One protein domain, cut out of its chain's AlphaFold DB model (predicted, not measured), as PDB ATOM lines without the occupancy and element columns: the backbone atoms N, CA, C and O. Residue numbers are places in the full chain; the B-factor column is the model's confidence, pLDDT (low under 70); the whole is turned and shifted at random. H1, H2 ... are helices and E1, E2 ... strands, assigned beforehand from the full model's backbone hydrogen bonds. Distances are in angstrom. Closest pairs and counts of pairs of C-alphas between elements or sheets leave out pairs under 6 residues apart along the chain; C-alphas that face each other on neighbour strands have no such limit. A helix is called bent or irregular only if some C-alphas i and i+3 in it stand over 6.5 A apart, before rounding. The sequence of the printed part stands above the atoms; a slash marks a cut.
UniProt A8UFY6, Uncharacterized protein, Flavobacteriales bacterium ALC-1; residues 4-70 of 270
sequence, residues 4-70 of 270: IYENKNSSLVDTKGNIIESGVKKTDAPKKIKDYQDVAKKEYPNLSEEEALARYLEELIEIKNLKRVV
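Overview. This is residues 4 to 70 of the 270 residues of an uncharacterized protein of Flavobacteriales bacterium ALC-1 (UniProt A8UFY6). Two helices, H1 and H2, meet near the end of H1 and the beginning of H2 and make an L, with a small two-stranded hairpin, E1 and E2, between the arms toward their far ends. E1 comes nearest to H1 close to that helix's beginning, and E2 comes nearest to H2 close to that helix's end. The printed part has 67 residues, with two named strands followed by two named helices along the chain, in the order E1, E2, H1, H2; the sheet is antiparallel, in the order E1 - E2. The class is mostly helix. The whole is compact, with a radius of gyration of the C-alphas of 11.8 A, and its outline is elongated, 38 by 24 by 17 A.

Arrangement. Residues 4 to 5, a stretch too short to be named, pair antiparallel with residues 11 to 12 of E1, the strand of residues 11 to 13. E1 and E2, residues 19 to 22, form a hairpin, antiparallel at 167 degrees between their directions. C-alphas 12 and 21 face each other at 5.2 A. N 12 and O 21 are 2.8 A apart and N 20 and O 12 are 2.9 A apart, both within hydrogen-bond range. The closest C-alphas of E1 and H1, residues 26 to 43, are those of Leu 12 and Ala 29, 7.2 A apart. H1 touches H2, residues 49 to 63, with its residues 36 to 43 alone; the closest C-alphas, those of Ala 40 and Leu 53, are 5.1 A apart. The lines of H1 and H2 are about perpendicular, at 86 degrees. The closest C-alphas of E2 and H2 are those of Ile 20 and Ile 61, 7.4 A apart. E1 and H2 are apart. In H2 every O i to N i+4 pair is within hydrogen-bond range; in H1, 12 of 14 are.

Along the chain. E1 begins at C-alpha 11, (53.723, -9.216, 173.990), and is 6.2 A long from first to last C-alpha. E2 measures 7.0 A. H1 begins at C-alpha 26, (58.020, -16.555, 171.609), and is 26.4 A long; it is irregular, with C-alphas 27 and 30 at 7.2 A. H2 is 20.9 A long and ends at C-alpha 63, (51.369, 7.003, 164.894).

Size, cuts and confidence. The two C-alphas farthest apart are those of Lys 8 and Asn 46, at 38.4 A. The printed part has no cut, and the links E1 to E2, E2 to H1 and H1 to H2 are tight. The mean pLDDT of the printed part is 75.3; residues 4 to 10, 15 to 18, 61 to 62 and 64 to 70 are under 70.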
ATOM      1  N   ILE A   4      60.789  -9.837 174.711       43.06
ATOM      2  CA  ILE A   4      59.474 -10.451 174.912       43.06
ATOM      3  C   ILE A   4      59.082 -10.381 176.375       43.06
ATOM      4  O   ILE A   4      59.846 -10.762 177.258       43.06
ATOM      5  N   TYR A   5      57.837  -9.975 176.592       45.03
ATOM      6  CA  TYR A   5      57.157 -10.067 177.864       45.03
ATOM      7  C   TYR A   5      56.101 -11.181 177.806       45.03
ATOM      8  O   TYR A   5      55.121 -11.102 177.054       45.03
ATOM      9  N   GLU A   6      56.299 -12.249 178.582       40.94
ATOM     10  CA  GLU A   6      55.356 -13.368 178.656       40.94
ATOM     11  C   GLU A   6      54.178 -13.024 179.583       40.94
ATOM     12  O   GLU A   6      54.286 -13.021 180.805       40.94
ATOM     13  N   ASN A   7      53.022 -12.744 178.975       52.41
ATOM     14  CA  ASN A   7      51.707 -12.737 179.622       52.41
ATOM     15  C   ASN A   7      50.787 -13.759 178.917       52.41
ATOM     16  O   ASN A   7      51.227 -14.429 177.984       52.41
ATOM     17  N   LYS A   8      49.502 -13.860 179.303       42.53
ATOM     18  CA  LYS A   8      48.517 -14.781 178.680       42.53
ATOM     19  C   LYS A   8      48.427 -14.699 177.141       42.53
ATOM     20  O   LYS A   8      47.969 -15.663 176.541       42.53
ATOM     21  N   ASN A   9      48.864 -13.596 176.524       54.59
ATOM     22  CA  ASN A   9      48.855 -13.389 175.073       54.59
ATOM     23  C   ASN A   9      50.253 -13.184 174.456       54.59
ATOM     24  O   ASN A   9      50.303 -12.997 173.251       54.59
ATOM     25  N   SER A  10      51.350 -13.201 175.229       69.75
ATOM     26  CA  SER A  10      52.734 -12.857 174.827       69.75
ATOM     27  C   SER A  10      52.865 -11.522 174.059       69.75
ATOM     28  O   SER A  10      52.297 -11.306 172.992       69.75
ATOM     29  N   SER A  11      53.598 -10.551 174.603       76.19
ATOM     30  CA  SER A  11      53.723  -9.216 173.990       76.19
ATOM     31  C   SER A  11      55.177  -8.865 173.704       76.19
ATOM     32  O   SER A  11      56.059  -9.164 174.507       76.19
ATOM     33  N   LEU A  12      55.423  -8.215 172.567       77.50
ATOM     34  CA  LEU A  12      56.710  -7.609 172.255       77.50
ATOM     35  C   LEU A  12      56.756  -6.216 172.885       77.50
ATOM     36  O   LEU A  12      55.871  -5.393 172.625       77.50
ATOM     37  N   VAL A  13      57.772  -5.967 173.709       72.38
ATOM     38  CA  VAL A  13      57.962  -4.690 174.399       72.38
ATOM     39  C   VAL A  13      59.311  -4.063 174.057       72.38
ATOM     40  O   VAL A  13      60.292  -4.771 173.825       72.38
ATOM     41  N   ASP A  14      59.375  -2.734 174.007       72.94
ATOM     42  CA  ASP A  14      60.654  -2.027 173.870       72.94
ATOM     43  C   ASP A  14      61.436  -1.993 175.202       72.94
ATOM     44  O   ASP A  14      60.941  -2.428 176.246       72.94
ATOM     45  N   THR A  15      62.659  -1.444 175.194       60.88
ATOM     46  CA  THR A  15      63.463  -1.249 176.422       60.88
ATOM     47  C   THR A  15      62.768  -0.393 177.479       60.88
ATOM     48  O   THR A  15      63.170  -0.419 178.639       60.88
ATOM     49  N   LYS A  16      61.759   0.393 177.095       57.75
ATOM     50  CA  LYS A  16      61.023   1.311 177.965       57.75
ATOM     51  C   LYS A  16      59.688   0.711 178.438       57.75
ATOM     52  O   LYS A  16      58.904   1.422 179.063       57.75
ATOM     53  N   GLY A  17      59.425  -0.569 178.149       58.12
ATOM     54  CA  GLY A  17      58.217  -1.287 178.559       58.12
ATOM     55  C   GLY A  17      56.966  -0.976 177.729       58.12
ATOM     56  O   GLY A  17      55.859  -1.334 178.136       58.12
ATOM     57  N   ASN A  18      57.096  -0.316 176.575       65.50
ATOM     58  CA  ASN A  18      55.965  -0.032 175.692       65.50
ATOM     59  C   ASN A  18      55.550  -1.290 174.937       65.50
ATOM     60  O   ASN A  18      56.394  -1.957 174.350       65.50
ATOM     61  N   ILE A  19      54.248  -1.592 174.908       71.06
ATOM     62  CA  ILE A  19      53.718  -2.706 174.112       71.06
ATOM     63  C   ILE A  19      53.739  -2.294 172.640       71.06
ATOM     64  O   ILE A  19      52.924  -1.476 172.212       71.06
ATOM     65  N   ILE A  20      54.664  -2.879 171.880       77.12
ATOM     66  CA  ILE A  20      54.791  -2.665 170.436       77.12
ATOM     67  C   ILE A  20      53.753  -3.521 169.702       77.12
ATOM     68  O   ILE A  20      53.077  -3.051 168.788       77.12
ATOM     69  N   GLU A  21      53.603  -4.779 170.124       81.31
ATOM     70  CA  GLU A  21      52.703  -5.749 169.498       81.31
ATOM     71  C   GLU A  21      52.247  -6.793 170.531       81.31
ATOM     72  O   GLU A  21      53.041  -7.281 171.336       81.31
ATOM     73  N   SER A  22      50.957  -7.131 170.540       79.50
ATOM     74  CA  SER A  22      50.377  -8.180 171.398       79.50
ATOM     75  C   SER A  22      50.093  -9.441 170.582       79.50
ATOM     76  O   SER A  22      49.825  -9.335 169.390       79.50
ATOM     77  N   GLY A  23      50.091 -10.625 171.203       78.75
ATOM     78  CA  GLY A  23      49.818 -11.879 170.485       78.75
ATOM     79  C   GLY A  23      51.056 -12.515 169.848       78.75
ATOM     80  O   GLY A  23      50.919 -13.409 169.016       78.75
ATOM     81  N   VAL A  24      52.262 -12.048 170.185       79.94
ATOM     82  CA  VAL A  24      53.508 -12.477 169.536       79.94
ATOM     83  C   VAL A  24      54.024 -13.740 170.213       79.94
ATOM     84  O   VAL A  24      54.492 -13.693 171.349       79.94
ATOM     85  N   LYS A  25      53.978 -14.877 169.511       82.00
ATOM     86  CA  LYS A  25      54.557 -16.129 170.013       82.00
ATOM     87  C   LYS A  25      56.061 -15.970 170.221       82.00
ATOM     88  O   LYS A  25      56.749 -15.340 169.420       82.00
ATOM     89  N   LYS A  26      56.593 -16.618 171.260       75.44
ATOM     90  CA  LYS A  26      58.020 -16.555 171.609       75.44
ATOM     91  C   LYS A  26      58.949 -16.943 170.457       75.44
ATOM     92  O   LYS A  26      59.988 -16.322 170.268       75.44
ATOM     93  N   THR A  27      58.550 -17.943 169.675       83.69
ATOM     94  CA  THR A  27      59.287 -18.424 168.498       83.69
ATOM     95  C   THR A  27      59.386 -17.385 167.386       83.69
ATOM     96  O   THR A  27      60.348 -17.396 166.626       83.69
ATOM     97  N   ASP A  28      58.422 -16.467 167.311       83.69
ATOM     98  CA  ASP A  28      58.301 -15.500 166.219       83.69
ATOM     99  C   ASP A  28      58.971 -14.162 166.570       83.69
ATOM    100  O   ASP A  28      59.173 -13.313 165.701       83.69
ATOM    101  N   ALA A  29      59.359 -13.971 167.835       77.06
ATOM    102  CA  ALA A  29      59.962 -12.735 168.322       77.06
ATOM    103  C   ALA A  29      61.242 -12.329 167.608       77.06
ATOM    104  O   ALA A  29      61.324 -11.170 167.210       77.06
ATOM    105  N   PRO A  30      62.244 -13.218 167.448       82.94
ATOM    106  CA  PRO A  30      63.500 -12.824 166.823       82.94
ATOM    107  C   PRO A  30      63.265 -12.309 165.404       82.94
ATOM    108  O   PRO A  30      63.831 -11.294 165.013       82.94
ATOM    109  N   LYS A  31      62.343 -12.953 164.675       88.25
ATOM    110  CA  LYS A  31      61.921 -12.520 163.345       88.25
ATOM    111  C   LYS A  31      61.237 -11.155 163.391       88.25
ATOM    112  O   LYS A  31      61.644 -10.261 162.668       88.25
ATOM    113  N   LYS A  32      60.260 -10.963 164.282       85.75
ATOM    114  CA  LYS A  32      59.559  -9.679 164.434       85.75
ATOM    115  C   LYS A  32      60.504  -8.538 164.802       85.75
ATOM    116  O   LYS A  32      60.419  -7.469 164.215       85.75
ATOM    117  N   ILE A  33      61.419  -8.761 165.747       83.88
ATOM    118  CA  ILE A  33      62.441  -7.778 166.135       83.88
ATOM    119  C   ILE A  33      63.301  -7.415 164.925       83.88
ATOM    120  O   ILE A  33      63.541  -6.230 164.695       83.88
ATOM    121  N   LYS A  34      63.700  -8.415 164.132       87.25
ATOM    122  CA  LYS A  34      64.471  -8.197 162.912       87.25
ATOM    123  C   LYS A  34      63.685  -7.405 161.863       87.25
ATOM    124  O   LYS A  34      64.229  -6.453 161.318       87.25
ATOM    125  N   ASP A  35      62.397  -7.699 161.676       89.25
ATOM    126  CA  ASP A  35      61.516  -6.927 160.791       89.25
ATOM    127  C   ASP A  35      61.468  -5.441 161.217       89.25
ATOM    128  O   ASP A  35      61.603  -4.549 160.379       89.25
ATOM    129  N   TYR A  36      61.339  -5.154 162.521       88.12
ATOM    130  CA  TYR A  36      61.380  -3.778 163.042       88.12
ATOM    131  C   TYR A  36      62.746  -3.111 162.812       88.12
ATOM    132  O   TYR A  36      62.784  -1.939 162.440       88.12
ATOM    133  N   GLN A  37      63.856  -3.831 163.006       88.12
ATOM    134  CA  GLN A  37      65.211  -3.323 162.741       88.12
ATOM    135  C   GLN A  37      65.421  -2.991 161.262       88.12
ATOM    136  O   GLN A  37      65.965  -1.936 160.941       88.12
ATOM    137  N   ASP A  38      64.966  -3.862 160.365       91.50
ATOM    138  CA  ASP A  38      65.158  -3.698 158.926       91.50
ATOM    139  C   ASP A  38      64.323  -2.528 158.383       91.50
ATOM    140  O   ASP A  38      64.826  -1.721 157.597       91.50
ATOM    141  N   VAL A  39      63.076  -2.369 158.853       92.38
ATOM    142  CA  VAL A  39      62.254  -1.194 158.514       92.38
ATOM    143  C   VAL A  39      62.887   0.082 159.060       92.38
ATOM    144  O   VAL A  39      63.073   1.039 158.308       92.38
ATOM    145  N   ALA A  40      63.300   0.079 160.327       90.75
ATOM    146  CA  ALA A  40      63.945   1.229 160.944       90.75
ATOM    147  C   ALA A  40      65.212   1.654 160.191       90.75
ATOM    148  O   ALA A  40      65.426   2.838 159.948       90.75
ATOM    149  N   LYS A  41      66.045   0.693 159.772       93.88
ATOM    150  CA  LYS A  41      67.279   0.973 159.035       93.88
ATOM    151  C   LYS A  41      67.017   1.475 157.615       93.88
ATOM    152  O   LYS A  41      67.807   2.262 157.097       93.88
ATOM    153  N   LYS A  42      65.909   1.059 156.997       94.88
ATOM    154  CA  LYS A  42      65.456   1.581 155.703       94.88
ATOM    155  C   LYS A  42      64.971   3.030 155.807       94.88
ATOM    156  O   LYS A  42      65.267   3.817 154.914       94.88
ATOM    157  N   GLU A  43      64.244   3.377 156.867       92.62
ATOM    158  CA  GLU A  43      63.746   4.743 157.094       92.62
ATOM    159  C   GLU A  43      64.844   5.695 157.590       92.62
ATOM    160  O   GLU A  43      64.891   6.860 157.192       92.62
ATOM    161  N   TYR A  44      65.784   5.180 158.387       94.12
ATOM    162  CA  TYR A  44      66.885   5.930 158.988       94.12
ATOM    163  C   TYR A  44      68.259   5.380 158.576       94.12
ATOM    164  O   TYR A  44      69.034   4.931 159.428       94.12
ATOM    165  N   PRO A  45      68.626   5.438 157.280       94.81
ATOM    166  CA  PRO A  45      69.848   4.806 156.777       94.81
ATOM    167  C   PRO A  45      71.126   5.390 157.393       94.81
ATOM    168  O   PRO A  45      72.100   4.660 157.584       94.81
ATOM    169  N   ASN A  46      71.097   6.674 157.764       96.38
ATOM    170  CA  ASN A  46      72.244   7.418 158.291       96.38
ATOM    171  C   ASN A  46      72.501   7.204 159.793       96.38
ATOM    172  O   ASN A  46      73.524   7.661 160.292       96.38
ATOM    173  N   LEU A  47      71.587   6.554 160.519       91.88
ATOM    174  CA  LEU A  47      71.744   6.271 161.949       91.88
ATOM    175  C   LEU A  47      72.370   4.892 162.163       91.88
ATOM    176  O   LEU A  47      72.263   4.022 161.294       91.88
ATOM    177  N   SER A  48      72.997   4.645 163.314       91.88
ATOM    178  CA  SER A  48      73.346   3.268 163.689       91.88
ATOM    179  C   SER A  48      72.082   2.399 163.780       91.88
ATOM    180  O   SER A  48      70.970   2.910 163.906       91.88
ATOM    181  N   GLU A  49      72.219   1.074 163.686       83.62
ATOM    182  CA  GLU A  49      71.062   0.163 163.749       83.62
ATOM    183  C   GLU A  49      70.248   0.347 165.043       83.62
ATOM    184  O   GLU A  49      69.017   0.325 165.019       83.62
ATOM    185  N   GLU A  50      70.930   0.596 166.163       80.38
ATOM    186  CA  GLU A  50      70.291   0.823 167.457       80.38
ATOM    187  C   GLU A  50      69.551   2.169 167.523       80.38
ATOM    188  O   GLU A  50      68.400   2.211 167.965       80.38
ATOM    189  N   GLU A  51      70.161   3.253 167.038       81.12
ATOM    190  CA  GLU A  51      69.539   4.585 166.989       81.12
ATOM    191  C   GLU A  51      68.360   4.636 166.012       81.12
ATOM    192  O   GLU A  51      67.325   5.230 166.319       81.12
ATOM    193  N   ALA A  52      68.493   3.980 164.855       87.44
ATOM    194  CA  ALA A  52      67.427   3.839 163.872       87.44
ATOM    195  C   ALA A  52      66.218   3.128 164.489       87.44
ATOM    196  O   ALA A  52      65.099   3.638 164.419       87.44
ATOM    197  N   LEU A  53      66.444   1.979 165.140       84.50
ATOM    198  CA  LEU A  53      65.385   1.217 165.800       84.50
ATOM    199  C   LEU A  53      64.710   2.030 166.910       84.50
ATOM    200  O   LEU A  53      63.485   2.039 166.997       84.50
ATOM    201  N   ALA A  54      65.488   2.714 167.752       78.62
ATOM    202  CA  ALA A  54      64.943   3.536 168.828       78.62
ATOM    203  C   ALA A  54      64.025   4.642 168.289       78.62
ATOM    204  O   ALA A  54      62.908   4.800 168.781       78.62
ATOM    205  N   ARG A  55      64.468   5.355 167.246       82.00
ATOM    206  CA  ARG A  55      63.692   6.424 166.612       82.00
ATOM    207  C   ARG A  55      62.415   5.906 165.956       82.00
ATOM    208  O   ARG A  55      61.341   6.447 166.201       82.00
ATOM    209  N   TYR A  56      62.519   4.825 165.186       86.81
ATOM    210  CA  TYR A  56      61.370   4.217 164.517       86.81
ATOM    211  C   TYR A  56      60.291   3.758 165.509       86.81
ATOM    212  O   TYR A  56      59.104   3.983 165.292       86.81
ATOM    213  N   LEU A  57      60.683   3.155 166.636       81.31
ATOM    214  CA  LEU A  57      59.727   2.720 167.658       81.31
ATOM    215  C   LEU A  57      59.034   3.896 168.358       81.31
ATOM    216  O   LEU A  57      57.852   3.787 168.679       81.31
ATOM    217  N   GLU A  58      59.731   5.013 168.580       77.94
ATOM    218  CA  GLU A  58      59.123   6.224 169.146       77.94
ATOM    219  C   GLU A  58      58.035   6.794 168.230       77.94
ATOM    220  O   GLU A  58      56.925   7.065 168.695       77.94
ATOM    221  N   GLU A  59      58.308   6.878 166.931       82.12
ATOM    222  CA  GLU A  59      57.338   7.344 165.938       82.12
ATOM    223  C   GLU A  59      56.182   6.354 165.759       82.12
ATOM    224  O   GLU A  59      55.021   6.748 165.665       82.12
ATOM    225  N   LEU A  60      56.461   5.048 165.796       78.56
ATOM    226  CA  LEU A  60      55.434   4.013 165.703       78.56
ATOM    227  C   LEU A  60      54.465   4.057 166.895       78.56
ATOM    228  O   LEU A  60      53.265   3.840 166.713       78.56
ATOM    229  N   ILE A  61      54.953   4.362 168.103       68.75
ATOM    230  CA  ILE A  61      54.114   4.580 169.292       68.75
ATOM    231  C   ILE A  61      53.197   5.792 169.094       68.75
ATOM    232  O   ILE A  61      52.016   5.720 169.449       68.75
ATOM    233  N   GLU A  62      53.721   6.874 168.518       68.75
ATOM    234  CA  GLU A  62      52.977   8.105 168.239       68.75
ATOM    235  C   GLU A  62      51.903   7.891 167.159       68.75
ATOM    236  O   GLU A  62      50.734   8.203 167.383       68.75
ATOM    237  N   ILE A  63      52.262   7.256 166.038       72.50
ATOM    238  CA  ILE A  63      51.369   7.003 164.894       72.50
ATOM    239  C   ILE A  63      50.263   6.006 165.253       72.50
ATOM    240  O   ILE A  63      49.096   6.210 164.916       72.50
ATOM    241  N   LYS A  64      50.607   4.905 165.931       62.81
ATOM    242  CA  LYS A  64      49.642   3.845 166.266       62.81
ATOM    243  C   LYS A  64      48.883   4.109 167.567       62.81
ATOM    244  O   LYS A  64      48.058   3.282 167.958       62.81
ATOM    245  N   ASN A  65      49.156   5.229 168.246       56.84
ATOM    246  CA  ASN A  65      48.598   5.566 169.558       56.84
ATOM    247  C   ASN A  65      48.723   4.390 170.554       56.84
ATOM    248  O   ASN A  65      47.804   4.086 171.325       56.84
ATOM    249  N   LEU A  66      49.848   3.665 170.478       55.34
ATOM    250  CA  LEU A  66      50.085   2.485 171.304       55.34
ATOM    251  C   LEU A  66      50.167   2.924 172.765       55.34
ATOM    252  O   LEU A  66      50.732   3.971 173.090       55.34
ATOM    253  N   LYS A  67      49.579   2.134 173.669       47.91
ATOM    254  CA  LYS A  67      49.558   2.462 175.100       47.91
ATOM    255  C   LYS A  67      50.987   2.514 175.642       47.91
ATOM    256  O   LYS A  67      51.576   1.491 175.977       47.91
ATOM    257  N   ARG A  68      51.502   3.736 175.767       44.09
ATOM    258  CA  ARG A  68      52.782   4.049 176.391       44.09
ATOM    259  C   ARG A  68      52.694   3.766 177.890       44.09
ATOM    260  O   ARG A  68      51.917   4.405 178.602       44.09
ATOM    261  N   VAL A  69      53.501   2.827 178.365       49.19
ATOM    262  CA  VAL A  69      53.770   2.630 179.796       49.19
ATOM    263  C   VAL A  69      55.252   2.915 180.018       49.19
ATOM    264  O   VAL A  69      55.967   2.133 180.621       49.19
ATOM    265  N   VAL A  70      55.735   4.054 179.515       53.50
ATOM    266  CA  VAL A  70      57.023   4.579 179.979       53.50
ATOM    267  C   VAL A  70      56.798   4.993 181.414       53.50
ATOM    268  O   VAL A  70      56.092   5.974 181.641       53.50
TER     269      VAL A  70